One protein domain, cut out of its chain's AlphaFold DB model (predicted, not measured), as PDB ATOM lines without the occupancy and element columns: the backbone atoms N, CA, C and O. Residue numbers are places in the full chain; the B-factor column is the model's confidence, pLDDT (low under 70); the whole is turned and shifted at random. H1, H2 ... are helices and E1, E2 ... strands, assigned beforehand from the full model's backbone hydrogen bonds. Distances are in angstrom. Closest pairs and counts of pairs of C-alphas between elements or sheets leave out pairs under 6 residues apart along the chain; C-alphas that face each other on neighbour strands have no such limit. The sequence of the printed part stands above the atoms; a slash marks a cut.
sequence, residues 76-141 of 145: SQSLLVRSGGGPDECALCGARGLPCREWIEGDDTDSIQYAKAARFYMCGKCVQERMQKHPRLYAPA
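What this domain is: This is residues 76 to 141 of the 145 residues of an uncharacterized protein of Phycisphaerae bacterium (UniProt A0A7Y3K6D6). With little regular structure, the domain is a small sheet, E2 - E1 - E3, all antiparallel, with helix H1 over one face and long loops, residues 76 to 99 and 106 to 118. The printed 66 residues run E1, E2, H1, E3; the class is mixed, with 22 residues in named elements. The whole is compact, radius of gyration of the C-alphas 11.0 A, spanning 34 by 23 by 18 A.

How they stand to each other: E1, residues 100 to 105, and E2, residues 119 to 123, form a hairpin; N 103 and O 120 are 2.8 A apart. H1, residues 124 to 131, is on the sheet over E2, height 8.7 A; every O i to N i+4 pair is within hydrogen-bond range. E3, residues 138 to 140, is antiparallel to E1, N 104 to O 139 2.8 A. E2, H1 and E3 make a split strand-helix-strand unit, two strands of one sheet that are not neighbours, with a helix between them along the chain and E1 between them in the sheet; its crossover is right-handed.

Where its parts are: E1 spans 15.5 A from C-alpha 100 at (210.523, 138.573, 282.225), E2 13.8 A, H1 9.8 A, and E3 6.7 A to C-alpha 140 at (208.927, 133.357, 291.600).

The domain as a whole: The printed part has no cut. The E1 to E2 link is long. pLDDT is under 70 at residues 106 to 116, 128 and 130 to 141.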
ATOM      1  N   SER A  76     222.609 134.009 290.913       74.25
ATOM      2  CA  SER A  76     222.997 135.408 291.114       74.25
ATOM      3  C   SER A  76     224.451 135.708 290.706       74.25
ATOM      4  O   SER A  76     224.750 136.805 290.236       74.25
ATOM      5  N   GLN A  77     225.355 134.726 290.790       79.06
ATOM      6  CA  GLN A  77     226.748 134.850 290.332       79.06
ATOM      7  C   GLN A  77     226.905 134.666 288.816       79.06
ATOM      8  O   GLN A  77     227.938 135.027 288.256       79.06
ATOM      9  N   SER A  78     225.895 134.102 288.153       79.81
ATOM     10  CA  SER A  78     225.879 133.840 286.709       79.81
ATOM     11  C   SER A  78     225.107 134.901 285.917       79.81
ATOM     12  O   SER A  78     224.981 134.772 284.700       79.81
ATOM     13  N   LEU A  79     224.573 135.930 286.585       84.12
ATOM     14  CA  LEU A  79     223.820 137.002 285.939       84.12
ATOM     15  C   LEU A  79     224.723 137.821 285.017       84.12
ATOM     16  O   LEU A  79     225.780 138.313 285.418       84.12
ATOM     17  N   LEU A  80     224.263 138.018 283.785       88.06
ATOM     18  CA  LEU A  80     224.909 138.895 282.819       88.06
ATOM     19  C   LEU A  80     224.601 140.367 283.130       88.06
ATOM     20  O   LEU A  80     225.472 141.227 282.995       88.06
ATOM     21  N   VAL A  81     223.389 140.654 283.620       87.88
ATOM     22  CA  VAL A  81     222.971 141.987 284.072       87.88
ATOM     23  C   VAL A  81     223.060 142.059 285.597       87.88
ATOM     24  O   VAL A  81     222.211 141.530 286.314       87.88
ATOM     25  N   ARG A  82     224.087 142.746 286.114       83.62
ATOM     26  CA  ARG A  82     224.381 142.802 287.561       83.62
ATOM     27  C   ARG A  82     223.326 143.519 288.408       83.62
ATOM     28  O   ARG A  82     223.313 143.324 289.617       83.62
ATOM     29  N   SER A  83     222.464 144.335 287.802       85.81
ATOM     30  CA  SER A  83     221.325 144.952 288.494       85.81
ATOM     31  C   SER A  83     220.165 143.980 288.730       85.81
ATOM     32  O   SER A  83     219.207 144.358 289.394       85.81
ATOM     33  N   GLY A  84     220.231 142.755 288.192       84.31
ATOM     34  CA  GLY A  84     219.132 141.794 288.259       84.31
ATOM     35  C   GLY A  84     218.099 141.952 287.142       84.31
ATOM     36  O   GLY A  84     217.064 141.304 287.204       84.31
ATOM     37  N   GLY A  85     218.365 142.751 286.103       91.56
ATOM     38  CA  GLY A  85     217.445 142.927 284.969       91.56
ATOM     39  C   GLY A  85     216.159 143.680 285.330       91.56
ATOM     40  O   GLY A  85     216.114 144.413 286.318       91.56
ATOM     41  N   GLY A  86     215.121 143.501 284.515       89.81
ATOM     42  CA  GLY A  86     213.816 144.140 284.676       89.81
ATOM     43  C   GLY A  86     212.690 143.380 283.960       89.81
ATOM     44  O   GLY A  86     212.950 142.363 283.315       89.81
ATOM     45  N   PRO A  87     211.434 143.857 284.038       89.06
ATOM     46  CA  PRO A  87     210.272 143.198 283.426       89.06
ATOM     47  C   PRO A  87     210.404 142.941 281.915       89.06
ATOM     48  O   PRO A  87     209.743 142.054 281.379       89.06
ATOM     49  N   ASP A  88     211.258 143.703 281.237       90.81
ATOM     50  CA  ASP A  88     211.552 143.639 279.809       90.81
ATOM     51  C   ASP A  88     213.030 143.320 279.494       90.81
ATOM     52  O   ASP A  88     213.417 143.322 278.323       90.81
ATOM     53  N   GLU A  89     213.857 143.027 280.507       93.56
ATOM     54  CA  GLU A  89     215.284 142.715 280.365       93.56
ATOM     55  C   GLU A  89     215.684 141.503 281.220       93.56
ATOM     56  O   GLU A  89     215.671 141.538 282.450       93.56
ATOM     57  N   CYS A  90     216.109 140.422 280.565       89.75
ATOM     58  CA  CYS A  90     216.510 139.203 281.260       89.75
ATOM     59  C   CYS A  90     217.880 139.364 281.931       89.75
ATOM     60  O   CYS A  90     218.891 139.578 281.262       89.75
ATOM     61  N   ALA A  91     217.940 139.132 283.240       90.69
ATOM     62  CA  ALA A  91     219.160 139.216 284.031       90.69
ATOM     63  C   ALA A  91     220.230 138.196 283.624       90.69
ATOM     64  O   ALA A  91     221.425 138.454 283.767       90.69
ATOM     65  N   LEU A  92     219.809 137.034 283.114       87.81
ATOM     66  CA  LEU A  92     220.717 135.932 282.811       87.81
ATOM     67  C   LEU A  92     221.321 136.017 281.405       87.81
ATOM     68  O   LEU A  92     222.504 135.739 281.240       87.81
ATOM     69  N   CYS A  93     220.535 136.393 280.394       89.56
ATOM     70  CA  CYS A  93     221.002 136.450 279.003       89.56
ATOM     71  C   CYS A  93     221.130 137.869 278.429       89.56
ATOM     72  O   CYS A  93     221.637 138.015 277.320       89.56
ATOM     73  N   GLY A  94     220.673 138.902 279.144       90.88
ATOM     74  CA  GLY A  94     220.706 140.300 278.698       90.88
ATOM     75  C   GLY A  94     219.736 140.640 277.564       90.88
ATOM     76  O   GLY A  94     219.810 141.733 277.008       90.88
ATOM     77  N   ALA A  95     218.847 139.719 277.181       90.75
ATOM     78  CA  ALA A  95     217.867 139.976 276.132       90.75
ATOM     79  C   ALA A  95     216.858 141.042 276.582       90.75
ATOM     80  O   ALA A  95     216.342 140.964 277.697       90.75
ATOM     81  N   ARG A  96     216.570 141.997 275.691       92.31
ATOM     82  CA  ARG A  96     215.640 143.117 275.904       92.31
ATOM     83  C   ARG A  96     214.375 142.965 275.066       92.31
ATOM     84  O   ARG A  96     214.414 142.331 274.012       92.31
ATOM     85  N   GLY A  97     213.282 143.586 275.505       87.25
ATOM     86  CA  GLY A  97     211.997 143.582 274.798       87.25
ATOM     87  C   GLY A  97     211.247 142.251 274.896       87.25
ATOM     88  O   GLY A  97     210.406 141.959 274.050       87.25
ATOM     89  N   LEU A  98     211.567 141.433 275.903       81.62
ATOM     90  CA  LEU A  98     210.911 140.152 276.168       81.62
ATOM     91  C   LEU A  98     210.327 140.152 277.583       81.62
ATOM     92  O   LEU A  98     211.009 140.611 278.499       81.62
ATOM     93  N   PRO A  99     209.123 139.589 277.789       80.56
ATOM     94  CA  PRO A  99     208.518 139.528 279.111       80.56
ATOM     95  C   PRO A  99     209.359 138.651 280.046       80.56
ATOM     96  O   PRO A  99     209.651 137.486 279.748       80.56
ATOM     97  N   CYS A 100     209.744 139.223 281.182       83.94
ATOM     98  CA  CYS A 100     210.523 138.573 282.225       83.94
ATOM     99  C   CYS A 100     209.763 138.606 283.556       83.94
ATOM    100  O   CYS A 100     209.114 139.594 283.892       83.94
ATOM    101  N   ARG A 101     209.865 137.522 284.330       79.06
ATOM    102  CA  ARG A 101     209.269 137.411 285.672       79.06
ATOM    103  C   ARG A 101     210.341 137.621 286.734       79.06
ATOM    104  O   ARG A 101     211.479 137.219 286.502       79.06
ATOM    105  N   GLU A 102     209.990 138.235 287.863       83.25
ATOM    106  CA  GLU A 102     210.888 138.351 289.020       83.25
ATOM    107  C   GLU A 102     211.020 136.994 289.728       83.25
ATOM    108  O   GLU A 102     210.036 136.288 289.959       83.25
ATOM    109  N   TRP A 103     212.246 136.659 290.103       79.88
ATOM    110  CA  TRP A 103     212.630 135.469 290.845       79.88
ATOM    111  C   TRP A 103     213.506 135.864 292.030       79.88
ATOM    112  O   TRP A 103     214.254 136.845 291.971       79.88
ATOM    113  N   ILE A 104     213.411 135.086 293.103       77.94
ATOM    114  CA  ILE A 104     214.172 135.274 294.334       77.94
ATOM    115  C   ILE A 104     215.000 134.018 294.579       77.94
ATOM    116  O   ILE A 104     214.456 132.915 294.627       77.94
ATOM    117  N   GLU A 105     216.307 134.196 294.751       75.69
ATOM    118  CA  GLU A 105     217.229 133.129 295.132       75.69
ATOM    119  C   GLU A 105     216.972 132.714 296.587       75.69
ATOM    120  O   GLU A 105     217.200 133.485 297.521       75.69
ATOM    121  N   GLY A 106     216.469 131.499 296.772       65.69
ATOM    122  CA  GLY A 106     216.391 130.791 298.039       65.69
ATOM    123  C   GLY A 106     217.747 130.222 298.458       65.69
ATOM    124  O   GLY A 106     218.656 130.063 297.642       65.69
ATOM    125  N   ASP A 107     217.890 129.941 299.748       59.09
ATOM    126  CA  ASP A 107     219.031 129.194 300.277       59.09
ATOM    127  C   ASP A 107     218.769 127.676 300.267       59.09
ATOM    128  O   ASP A 107     217.722 127.200 299.830       59.09
ATOM    129  N   ASP A 108     219.707 126.894 300.801       54.81
ATOM    130  CA  ASP A 108     219.596 125.430 300.893       54.81
ATOM    131  C   ASP A 108     218.466 124.946 301.841       54.81
ATOM    132  O   ASP A 108     218.257 123.739 302.031       54.81
ATOM    133  N   THR A 109     217.754 125.880 302.482       48.09
ATOM    134  CA  THR A 109     216.568 125.641 303.315       48.09
ATOM    135  C   THR A 109     215.268 126.078 302.642       48.09
ATOM    136  O   THR A 109     214.222 126.053 303.290       48.09
ATOM    137  N   ASP A 110     215.330 126.455 301.360       51.50
ATOM    138  CA  ASP A 110     214.226 127.016 300.574       51.50
ATOM    139  C   ASP A 110     213.689 128.336 301.173       51.50
ATOM    140  O   ASP A 110     212.602 128.815 300.837       51.50
ATOM    141  N   SER A 111     214.456 128.958 302.075       53.06
ATOM    142  CA  SER A 111     214.098 130.245 302.649       53.06
ATOM    143  C   SER A 111     214.429 131.332 301.643       53.06
ATOM    144  O   SER A 111     215.580 131.510 301.259       53.06
ATOM    145  N   ILE A 112     213.421 132.106 301.252       57.94
ATOM    146  CA  ILE A 112     213.591 133.366 300.511       57.94
ATOM    147  C   ILE A 112     213.645 134.580 301.452       57.94
ATOM    148  O   ILE A 112     213.801 135.717 301.014       57.94
ATOM    149  N   GLN A 113     213.485 134.352 302.761       57.78
ATOM    150  CA  GLN A 113     213.371 135.386 303.795       57.78
ATOM    151  C   GLN A 113     214.695 135.598 304.540       57.78
ATOM    152  O   GLN A 113     214.722 135.752 305.760       57.78
ATOM    153  N   TYR A 114     215.812 135.607 303.814       60.09
ATOM    154  CA  TYR A 114     217.115 135.965 304.369       60.09
ATOM    155  C   TYR A 114     217.600 137.291 303.781       60.09
ATOM    156  O   TYR A 114     217.364 137.610 302.617       60.09
ATOM    157  N   ALA A 115     218.309 138.082 304.591       58.09
ATOM    158  CA  ALA A 115     218.689 139.466 304.276       58.09
ATOM    159  C   ALA A 115     219.576 139.639 303.021       58.09
ATOM    160  O   ALA A 115     219.891 140.766 302.650       58.09
ATOM    161  N   LYS A 116     220.011 138.542 302.393       67.19
ATOM    162  CA  LYS A 116     220.908 138.525 301.231       67.19
ATOM    163  C   LYS A 116     220.321 137.794 300.018       67.19
ATOM    164  O   LYS A 116     221.072 137.517 299.090       67.19
ATOM    165  N   ALA A 117     219.024 137.481 300.024       71.06
ATOM    166  CA  ALA A 117     218.378 136.825 298.895       71.06
ATOM    167  C   ALA A 117     218.469 137.706 297.644       71.06
ATOM    168  O   ALA A 117     217.974 138.837 297.628       71.06
ATOM    169  N   ALA A 118     219.137 137.202 296.606       80.06
ATOM    170  CA  ALA A 118     219.250 137.907 295.340       80.06
ATOM    171  C   ALA A 118     217.896 137.907 294.622       80.06
ATOM    172  O   ALA A 118     217.196 136.896 294.608       80.06
ATOM    173  N   ARG A 119     217.537 139.038 294.012       85.56
ATOM    174  CA  ARG A 119     216.312 139.190 293.220       85.56
ATOM    175  C   ARG A 119     216.693 139.525 291.792       85.56
ATOM    176  O   ARG A 119     217.596 140.336 291.579       85.56
ATOM    177  N   PHE A 120     216.039 138.896 290.828       88.00
ATOM    178  CA  PHE A 120     216.351 139.098 289.419       88.00
ATOM    179  C   PHE A 120     215.186 138.726 288.509       88.00
ATOM    180  O   PHE A 120     214.358 137.886 288.838       88.00
ATOM    181  N   TYR A 121     215.146 139.325 287.326       89.19
ATOM    182  CA  TYR A 121     214.159 139.059 286.295       89.19
ATOM    183  C   TYR A 121     214.700 138.071 285.269       89.19
ATOM    184  O   TYR A 121     215.816 138.222 284.773       89.19
ATOM    185  N   MET A 122     213.918 137.059 284.906       85.19
ATOM    186  CA  MET A 122     214.316 136.081 283.891       85.19
ATOM    187  C   MET A 122     213.222 135.848 282.861       85.19
ATOM    188  O   MET A 122     212.038 135.765 283.192       85.19
ATOM    189  N   CYS A 123     213.638 135.697 281.603       84.69
ATOM    190  CA  CYS A 123     212.752 135.294 280.520       84.69
ATOM    191  C   CYS A 123     212.448 133.790 280.585       84.69
ATOM    192  O   CYS A 123     213.259 132.996 281.075       84.69
ATOM    193  N   GLY A 124     211.312 133.386 280.011       73.00
ATOM    194  CA  GLY A 124     210.851 131.992 280.034       73.00
ATOM    195  C   GLY A 124     211.872 130.986 279.487       73.00
ATOM    196  O   GLY A 124     212.033 129.910 280.053       73.00
ATOM    197  N   LYS A 125     212.648 131.362 278.459       78.19
ATOM    198  CA  LYS A 125     213.708 130.505 277.904       78.19
ATOM    199  C   LYS A 125     214.803 130.198 278.932       78.19
ATOM    200  O   LYS A 125     215.194 129.049 279.100       78.19
ATOM    201  N   CYS A 126     215.298 131.216 279.634       80.50
ATOM    202  CA  CYS A 126     216.352 131.033 280.630       80.50
ATOM    203  C   CYS A 126     215.853 130.276 281.864       80.50
ATOM    204  O   CYS A 126     216.604 129.488 282.433       80.50
ATOM    205  N   VAL A 127     214.591 130.479 282.247       72.44
ATOM    206  CA  VAL A 127     213.933 129.690 283.297       72.44
ATOM    207  C   VAL A 127     213.920 128.209 282.893       72.44
ATOM    208  O   VAL A 127     214.455 127.370 283.616       72.44
ATOM    209  N   GLN A 128     213.429 127.883 281.697       65.81
ATOM    210  CA  GLN A 128     213.373 126.501 281.205       65.81
ATOM    211  C   GLN A 128     214.760 125.848 281.093       65.81
ATOM    212  O   GLN A 128     214.951 124.726 281.538       65.81
ATOM    213  N   GLU A 129     215.766 126.542 280.559       71.62
ATOM    214  CA  GLU A 129     217.084 125.931 280.331       71.62
ATOM    215  C   GLU A 129     217.942 125.792 281.603       71.62
ATOM    216  O   GLU A 129     218.776 124.883 281.700       71.62
ATOM    217  N   ARG A 130     217.804 126.720 282.561       68.50
ATOM    218  CA  ARG A 130     218.730 126.852 283.702       68.50
ATOM    219  C   ARG A 130     218.075 126.577 285.046       68.50
ATOM    220  O   ARG A 130     218.710 125.939 285.885       68.50
ATOM    221  N   MET A 131     216.828 126.999 285.239       62.31
ATOM    222  CA  MET A 131     216.106 126.748 286.487       62.31
ATOM    223  C   MET A 131     215.490 125.356 286.541       62.31
ATOM    224  O   MET A 131     215.423 124.805 287.630       62.31
ATOM    225  N   GLN A 132     215.140 124.732 285.411       54.38
ATOM    226  CA  GLN A 132     214.628 123.350 285.405       54.38
ATOM    227  C   GLN A 132     215.599 122.356 286.068       54.38
ATOM    228  O   GLN A 132     215.179 121.364 286.653       54.38
ATOM    229  N   LYS A 133     216.906 122.643 286.041       55.12
ATOM    230  CA  LYS A 133     217.928 121.829 286.717       55.12
ATOM    231  C   LYS A 133     218.027 122.096 288.224       55.12
ATOM    232  O   LYS A 133     218.603 121.279 288.939       55.12
ATOM    233  N   HIS A 134     217.499 123.226 288.702       56.47
ATOM    234  CA  HIS A 134     217.678 123.736 290.065       56.47
ATOM    235  C   HIS A 134     216.446 124.493 290.621       56.47
ATOM    236  O   HIS A 134     216.629 125.557 291.210       56.47
ATOM    237  N   PRO A 135     215.200 123.995 290.484       51.28
ATOM    238  CA  PRO A 135     214.004 124.780 290.816       51.28
ATOM    239  C   PRO A 135     213.906 125.140 292.313       51.28
ATOM    240  O   PRO A 135     213.334 126.167 292.652       51.28
ATOM    241  N   ARG A 136     214.528 124.348 293.206       50.31
ATOM    242  CA  ARG A 136     214.521 124.544 294.675       50.31
ATOM    243  C   ARG A 136     215.132 125.858 295.156       50.31
ATOM    244  O   ARG A 136     214.728 126.379 296.181       50.31
ATOM    245  N   LEU A 137     216.108 126.389 294.424       52.59
ATOM    246  CA  LEU A 137     216.833 127.588 294.847       52.59
ATOM    247  C   LEU A 137     216.179 128.872 294.356       52.59
ATOM    248  O   LEU A 137     216.734 129.938 294.576       52.59
ATOM    249  N   TYR A 138     215.049 128.809 293.653       57.66
ATOM    250  CA  TYR A 138     214.491 129.984 293.000       57.66
ATOM    251  C   TYR A 138     212.969 129.946 293.066       57.66
ATOM    252  O   TYR A 138     212.331 129.148 292.385       57.66
ATOM    253  N   ALA A 139     212.379 130.837 293.855       59.19
ATOM    254  CA  ALA A 139     210.933 131.026 293.858       59.19
ATOM    255  C   ALA A 139     210.573 132.201 292.942       59.19
ATOM    256  O   ALA A 139     211.309 133.198 292.938       59.19
ATOM    257  N   PRO A 140     209.464 132.141 292.184       57.06
ATOM    258  CA  PRO A 140     208.927 133.357 291.600       57.06
ATOM    259  C   PRO A 140     208.638 134.315 292.758       57.06
ATOM    260  O   PRO A 140     208.142 133.897 293.810       57.06
ATOM    261  N   ALA A 141     208.993 135.590 292.605       57.69
ATOM    262  CA  ALA A 141     208.570 136.563 293.597       57.69
ATOM    263  C   ALA A 141     207.036 136.508 293.679       57.69
ATOM    264  O   ALA A 141     206.394 136.377 292.634       57.69
TER     265      ALA A 141